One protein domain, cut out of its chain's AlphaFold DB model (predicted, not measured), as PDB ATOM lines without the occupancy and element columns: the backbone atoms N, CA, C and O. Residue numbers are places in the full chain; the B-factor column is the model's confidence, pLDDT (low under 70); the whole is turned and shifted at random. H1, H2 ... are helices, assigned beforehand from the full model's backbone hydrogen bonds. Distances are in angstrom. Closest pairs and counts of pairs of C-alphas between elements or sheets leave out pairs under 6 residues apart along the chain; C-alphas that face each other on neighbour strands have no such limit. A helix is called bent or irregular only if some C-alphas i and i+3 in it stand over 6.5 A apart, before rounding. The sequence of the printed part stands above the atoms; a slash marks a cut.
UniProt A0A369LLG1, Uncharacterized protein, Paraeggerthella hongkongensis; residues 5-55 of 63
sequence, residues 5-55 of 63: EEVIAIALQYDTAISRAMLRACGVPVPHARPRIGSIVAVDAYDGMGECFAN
ATOM      1  N   GLU A   5     -17.706  11.575  -0.981       96.50
ATOM      2  CA  GLU A   5     -16.885  10.919   0.036       96.50
ATOM      3  C   GLU A   5     -17.296  11.339   1.452       96.50
ATOM      4  O   GLU A   5     -17.404  10.489   2.336       96.50
ATOM      5  N   GLU A   6     -17.588  12.626   1.665       95.38
ATOM      6  CA  GLU A   6     -18.091  13.133   2.946       95.38
ATOM      7  C   GLU A   6     -19.460  12.528   3.293       95.38
ATOM      8  O   GLU A   6     -19.682  12.110   4.432       95.38
ATOM      9  N   VAL A   7     -20.365  12.411   2.313       93.94
ATOM     10  CA  VAL A   7     -21.675  11.765   2.510       93.94
ATOM     11  C   VAL A   7     -21.511  10.294   2.889       93.94
ATOM     12  O   VAL A   7     -22.155   9.837   3.836       93.94
ATOM     13  N   ILE A   8     -20.635   9.557   2.200       95.75
ATOM     14  CA  ILE A   8     -20.349   8.150   2.512       95.75
ATOM     15  C   ILE A   8     -19.791   8.023   3.937       95.75
ATOM     16  O   ILE A   8     -20.279   7.200   4.711       95.75
ATOM     17  N   ALA A   9     -18.811   8.853   4.307       95.06
ATOM     18  CA  ALA A   9     -18.172   8.808   5.621       95.06
ATOM     19  C   ALA A   9     -19.157   9.077   6.769       95.06
ATOM     20  O   ALA A   9     -19.084   8.418   7.805       95.06
ATOM     21  N   ILE A  10     -20.096  10.010   6.586       94.31
ATOM     22  CA  ILE A  10     -21.155  10.284   7.567       94.31
ATOM     23  C   ILE A  10     -22.149   9.123   7.617       94.31
ATOM     24  O   ILE A  10     -22.492   8.644   8.697       94.31
ATOM     25  N   ALA A  11     -22.610   8.638   6.462       93.81
ATOM     26  CA  ALA A  11     -23.620   7.588   6.406       93.81
ATOM     27  C   ALA A  11     -23.122   6.260   7.004       93.81
ATOM     28  O   ALA A  11     -23.901   5.559   7.643       93.81
ATOM     29  N   LEU A  12     -21.829   5.944   6.883       92.94
ATOM     30  CA  LEU A  12     -21.224   4.755   7.500       92.94
ATOM     31  C   LEU A  12     -21.214   4.782   9.037       92.94
ATOM     32  O   LEU A  12     -21.122   3.722   9.653       92.94
ATOM     33  N   GLN A  13     -21.326   5.951   9.674       94.69
ATOM     34  CA  GLN A  13     -21.329   6.058  11.141       94.69
ATOM     35  C   GLN A  13     -22.652   5.612  11.774       94.69
ATOM     36  O   GLN A  13     -22.708   5.369  12.979       94.69
ATOM     37  N   TYR A  14     -23.720   5.506  10.981       88.12
ATOM     38  CA  TYR A  14     -25.066   5.261  11.482       88.12
ATOM     39  C   TYR A  14     -25.759   4.156  10.693       88.12
ATOM     40  O   TYR A  14     -25.899   4.242   9.477       88.12
ATOM     41  N   ASP A  15     -26.318   3.169  11.387       84.19
ATOM     42  CA  ASP A  15     -27.091   2.099  10.754       84.19
ATOM     43  C   ASP A  15     -28.596   2.430  10.695       84.19
ATOM     44  O   ASP A  15     -29.443   1.751  11.278       84.19
ATOM     45  N   THR A  16     -28.942   3.528  10.015       88.44
ATOM     46  CA  THR A  16     -30.337   3.980   9.850       88.44
ATOM     47  C   THR A  16     -30.855   3.746   8.432       88.44
ATOM     48  O   THR A  16     -30.085   3.623   7.481       88.44
ATOM     49  N   ALA A  17     -32.181   3.739   8.253       87.56
ATOM     50  CA  ALA A  17     -32.790   3.644   6.922       87.56
ATOM     51  C   ALA A  17     -32.321   4.768   5.976       87.56
ATOM     52  O   ALA A  17     -32.070   4.507   4.800       87.56
ATOM     53  N   ILE A  18     -32.149   5.986   6.501       90.81
ATOM     54  CA  ILE A  18     -31.657   7.146   5.744       90.81
ATOM     55  C   ILE A  18     -30.198   6.936   5.340       90.81
ATOM     56  O   ILE A  18     -29.869   7.075   4.166       90.81
ATOM     57  N   SER A  19     -29.340   6.528   6.276       92.12
ATOM     58  CA  SER A  19     -27.927   6.250   5.996       92.12
ATOM     59  C   SER A  19     -27.753   5.186   4.915       92.12
ATOM     60  O   SER A  19     -26.993   5.367   3.966       92.12
ATOM     61  N   ARG A  20     -28.520   4.093   4.993       90.75
ATOM     62  CA  ARG A  20     -28.505   3.032   3.976       90.75
ATOM     63  C   ARG A  20     -28.985   3.540   2.613       90.75
ATOM     64  O   ARG A  20     -28.443   3.128   1.591       90.75
ATOM     65  N   ALA A  21     -29.980   4.430   2.581       90.62
ATOM     66  CA  ALA A  21     -30.450   5.050   1.343       90.62
ATOM     67  C   ALA A  21     -29.393   5.980   0.724       90.62
ATOM     68  O   ALA A  21     -29.171   5.919  -0.482       90.62
ATOM     69  N   MET A  22     -28.701   6.781   1.544       94.69
ATOM     70  CA  MET A  22     -27.593   7.635   1.100       94.69
ATOM     71  C   MET A  22     -26.468   6.807   0.479       94.69
ATOM     72  O   MET A  22     -26.061   7.070  -0.646       94.69
ATOM     73  N   LEU A  23     -26.029   5.751   1.165       94.69
ATOM     74  CA  LEU A  23     -24.994   4.849   0.660       94.69
ATOM     75  C   LEU A  23     -25.384   4.218  -0.687       94.69
ATOM     76  O   LEU A  23     -24.573   4.212  -1.610       94.69
ATOM     77  N   ARG A  24     -26.640   3.777  -0.844       93.00
ATOM     78  CA  ARG A  24     -27.155   3.268  -2.130       93.00
ATOM     79  C   ARG A  24     -27.130   4.329  -3.228       93.00
ATOM     80  O   ARG A  24     -26.735   4.019  -4.347       93.00
ATOM     81  N   ALA A  25     -27.525   5.566  -2.921       93.69
ATOM     82  CA  ALA A  25     -27.479   6.674  -3.875       93.69
ATOM     83  C   ALA A  25     -26.040   7.008  -4.312       93.69
ATOM     84  O   ALA A  25     -25.821   7.401  -5.454       93.69
ATOM     85  N   CYS A  26     -25.059   6.785  -3.434       94.75
ATOM     86  CA  CYS A  26     -23.631   6.895  -3.733       94.75
ATOM     87  C   CYS A  26     -23.036   5.647  -4.421       94.75
ATOM     88  O   CYS A  26     -21.829   5.600  -4.641       94.75
ATOM     89  N   GLY A  27     -23.841   4.626  -4.739       93.88
ATOM     90  CA  GLY A  27     -23.377   3.385  -5.371       93.88
ATOM     91  C   GLY A  27     -22.643   2.419  -4.434       93.88
ATOM     92  O   GLY A  27     -22.076   1.432  -4.896       93.88
ATOM     93  N   VAL A  28     -22.658   2.668  -3.121       93.50
ATOM     94  CA  VAL A  28     -22.060   1.770  -2.131       93.50
ATOM     95  C   VAL A  28     -22.997   0.575  -1.914       93.50
ATOM     96  O   VAL A  28     -24.176   0.776  -1.605       93.50
ATOM     97  N   PRO A  29     -22.514  -0.675  -2.042       87.56
ATOM     98  CA  PRO A  29     -23.313  -1.852  -1.730       87.56
ATOM     99  C   PRO A  29     -23.690  -1.866  -0.246       87.56
ATOM    100  O   PRO A  29     -22.822  -1.865   0.625       87.56
ATOM    101  N   VAL A  30     -24.988  -1.908   0.051       86.06
ATOM    102  CA  VAL A  30     -25.496  -1.991   1.426       86.06
ATOM    103  C   VAL A  30     -26.358  -3.238   1.569       86.06
ATOM    104  O   VAL A  30     -27.311  -3.383   0.790       86.06
ATOM    105  N   PRO A  31     -26.097  -4.105   2.566       73.56
ATOM    106  CA  PRO A  31     -26.978  -5.222   2.875       73.56
ATOM    107  C   PRO A  31     -28.421  -4.742   3.029       73.56
ATOM    108  O   PRO A  31     -28.693  -3.701   3.639       73.56
ATOM    109  N   HIS A  32     -29.371  -5.488   2.468       72.44
ATOM    110  CA  HIS A  32     -30.770  -5.196   2.738       72.44
ATOM    111  C   HIS A  32     -31.049  -5.381   4.228       72.44
ATOM    112  O   HIS A  32     -30.601  -6.343   4.854       72.44
ATOM    113  N   ALA A  33     -31.780  -4.422   4.797       71.88
ATOM    114  CA  ALA A  33     -32.285  -4.542   6.151       71.88
ATOM    115  C   ALA A  33     -33.044  -5.865   6.271       71.88
ATOM    116  O   ALA A  33     -33.878  -6.163   5.414       71.88
ATOM    117  N   ARG A  34     -32.797  -6.629   7.340       75.44
ATOM    118  CA  ARG A  34     -33.653  -7.780   7.632       75.44
ATOM    119  C   ARG A  34     -35.089  -7.265   7.812       75.44
ATOM    120  O   ARG A  34     -35.288  -6.351   8.621       75.44
ATOM    121  N   PRO A  35     -36.072  -7.789   7.061       79.75
ATOM    122  CA  PRO A  35     -37.458  -7.388   7.238       79.75
ATOM    123  C   PRO A  35     -37.912  -7.730   8.660       79.75
ATOM    124  O   PRO A  35     -37.458  -8.707   9.260       79.75
ATOM    125  N   ARG A  36     -38.802  -6.909   9.225       80.19
ATOM    126  CA  ARG A  36     -39.411  -7.221  10.525       80.19
ATOM    127  C   ARG A  36     -40.314  -8.442  10.373       80.19
ATOM    128  O   ARG A  36     -40.933  -8.611   9.322       80.19
ATOM    129  N   ILE A  37     -40.428  -9.253  11.423       82.50
ATOM    130  CA  ILE A  37     -41.366 -10.385  11.452       82.50
ATOM    131  C   ILE A  37     -42.774  -9.873  11.109       82.50
ATOM    132  O   ILE A  37     -43.219  -8.871  11.666       82.50
ATOM    133  N   GLY A  38     -43.440 -10.535  10.158       82.25
ATOM    134  CA  GLY A  38     -44.765 -10.145   9.660       82.25
ATOM    135  C   GLY A  38     -44.770  -9.070   8.564       82.25
ATOM    136  O   GLY A  38     -45.844  -8.654   8.141       82.25
ATOM    137  N   SER A  39     -43.607  -8.613   8.084       83.44
ATOM    138  CA  SER A  39     -43.548  -7.714   6.921       83.44
ATOM    139  C   SER A  39     -43.879  -8.472   5.636       83.44
ATOM    140  O   SER A  39     -43.400  -9.587   5.436       83.44
ATOM    141  N   ILE A  40     -44.630  -7.838   4.736       83.94
ATOM    142  CA  ILE A  40     -44.760  -8.303   3.350       83.94
ATOM    143  C   ILE A  40     -43.417  -8.057   2.658       83.94
ATOM    144  O   ILE A  40     -42.866  -6.958   2.741       83.94
ATOM    145  N   VAL A  41     -42.891  -9.080   1.993       80.81
ATOM    146  CA  VAL A  41     -41.643  -9.020   1.222       80.81
ATOM    147  C   VAL A  41     -41.916  -9.401  -0.229       80.81
ATOM    148  O   VAL A  41     -42.943 -10.014  -0.527       80.81
ATOM    149  N   ALA A  42     -41.012  -9.021  -1.132       82.06
ATOM    150  CA  ALA A  42     -41.070  -9.482  -2.513       82.06
ATOM    151  C   ALA A  42     -40.900 -11.011  -2.568       82.06
ATOM    152  O   ALA A  42     -40.207 -11.589  -1.729       82.06
ATOM    153  N   VAL A  43     -41.571 -11.659  -3.524       74.88
ATOM    154  CA  VAL A  43     -41.606 -13.131  -3.641       74.88
ATOM    155  C   VAL A  43     -40.200 -13.711  -3.828       74.88
ATOM    156  O   VAL A  43     -39.897 -14.762  -3.276       74.88
ATOM    157  N   ASP A  44     -39.341 -12.979  -4.529       80.81
ATOM    158  CA  ASP A  44     -37.958 -13.324  -4.863       80.81
ATOM    159  C   ASP A  44     -36.949 -13.039  -3.737       80.81
ATOM    160  O   ASP A  44     -35.795 -13.459  -3.803       80.81
ATOM    161  N   ALA A  45     -37.360 -12.363  -2.656       75.00
ATOM    162  CA  ALA A  45     -36.467 -12.007  -1.548       75.00
ATOM    163  C   ALA A  45     -35.847 -13.230  -0.844       75.00
ATOM    164  O   ALA A  45     -34.889 -13.088  -0.079       75.00
ATOM    165  N   TYR A  46     -36.406 -14.416  -1.091       76.25
ATOM    166  CA  TYR A  46     -35.959 -15.700  -0.571       76.25
ATOM    167  C   TYR A  46     -35.742 -16.743  -1.673       76.25
ATOM    168  O   TYR A  46     -35.789 -17.944  -1.392       76.25
ATOM    169  N   ASP A  47     -35.493 -16.316  -2.912       78.94
ATOM    170  CA  ASP A  47     -35.103 -17.233  -3.980       78.94
ATOM    171  C   ASP A  47     -33.893 -18.076  -3.539       78.94
ATOM    172  O   ASP A  47     -32.923 -17.573  -2.972       78.94
ATOM    173  N   GLY A  48     -33.993 -19.394  -3.726       73.38
ATOM    174  CA  GLY A  48     -33.013 -20.372  -3.239       73.38
ATOM    175  C   GLY A  48     -33.281 -20.933  -1.835       73.38
ATOM    176  O   GLY A  48     -32.844 -22.044  -1.547       73.38
ATOM    177  N   MET A  49     -34.083 -20.286  -0.970       74.75
ATOM    178  CA  MET A  49     -34.474 -20.910   0.315       74.75
ATOM    179  C   MET A  49     -35.316 -22.176   0.124       74.75
ATOM    180  O   MET A  49     -35.293 -23.058   0.981       74.75
ATOM    181  N   GLY A  50     -36.040 -22.286  -0.994       70.62
ATOM    182  CA  GLY A  50     -36.774 -23.502  -1.346       70.62
ATOM    183  C   GLY A  50     -35.877 -24.743  -1.401       70.62
ATOM    184  O   GLY A  50     -36.310 -25.817  -0.993       70.62
ATOM    185  N   GLU A  51     -34.615 -24.595  -1.813       72.75
ATOM    186  CA  GLU A  51     -33.639 -25.692  -1.827       72.75
ATOM    187  C   GLU A  51     -33.245 -26.117  -0.408       72.75
ATOM    188  O   GLU A  51     -33.151 -27.309  -0.125       72.75
ATOM    189  N   CYS A  52     -33.115 -25.162   0.521       72.94
ATOM    190  CA  CYS A  52     -32.903 -25.466   1.936       72.94
ATOM    191  C   CYS A  52     -34.101 -26.219   2.538       72.94
ATOM    192  O   CYS A  52     -33.915 -27.164   3.301       72.94
ATOM    193  N   PHE A  53     -35.334 -25.832   2.184       73.56
ATOM    194  CA  PHE A  53     -36.547 -26.535   2.624       73.56
ATOM    195  C   PHE A  53     -36.727 -27.908   1.973       73.56
ATOM    196  O   PHE A  53     -37.392 -28.761   2.559       73.56
ATOM    197  N   ALA A  54     -36.126 -28.146   0.804       81.69
ATOM    198  CA  ALA A  54     -36.098 -29.472   0.196       81.69
ATOM    199  C   ALA A  54     -35.309 -30.484   1.050       81.69
ATOM    200  O   ALA A  54     -35.496 -31.684   0.872       81.69
ATOM    201  N   ASN A  55     -34.484 -30.006   1.998       75.38
ATOM    202  CA  ASN A  55     -33.728 -30.818   2.956       75.38
ATOM    203  C   ASN A  55     -32.873 -31.900   2.272       75.38
ATOM    204  O   ASN A  55     -32.689 -32.989   2.806       75.38
TER     205      ASN A  55
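This is residues 5 to 55 of the 63 residues of an uncharacterized protein of Paraeggerthella hongkongensis (UniProt A0A369LLG1). H2, the longest helix, is folded back beside H1 in a small helical hairpin at one end of a rod, and a long winding stretch without named elements leads from it to a thin far end with two very short helices, H3 and H4. Residues 36 to 44 and 46 to 55 stand free. The printed part has 51 residues, with four named helices in the order H1, H2, H3, H4 and no named strand; the class is all helix, though just 25 of the 51 residues are in named elements. The whole is only just extended, close to loose, with a radius of gyration of the C-alphas of 14.9 A and spans of 46 by 21 by 16 A.

H2, residues 17 to 25, and H1, residues 5 to 11, touch and form a helical hairpin. Their closest C-alphas, those of Ala 11 and Ser 19, are 4.5 A apart. They run opposite ways at a shallow tilt of 25 degrees. H3, residues 43 to 46, is apart from H1 and H2. H4, residues 49 to 53, is also apart from H1 and H2, and it and H3 meet only through their link. In H1, H2 and H4 every O i to N i+4 pair is within hydrogen-bond range; H3, with four residues, is too short for such a pair.

H2 is 12.4 A long, from C-alpha 17 at (-32.790, 3.644, 6.922) to C-alpha 25. H1 is 9.9 A long and begins at C-alpha 5, (-16.885, 10.919, 0.036). H3 is 6.9 A from C-alpha 43 to C-alpha 46 and only just irregular. H4 is 6.4 A long and ends at C-alpha 53, (-36.547, -26.535, 2.624).

The two C-alphas farthest apart, those of Glu 6 and Asn 55, are 46.6 A apart. The link from H2 to H3, residues 26 to 42, is long; the links H1 to H2 and H3 to H4 are tight. The printed part has no cut. Its mean pLDDT is 84.8, and no printed residue is under 70.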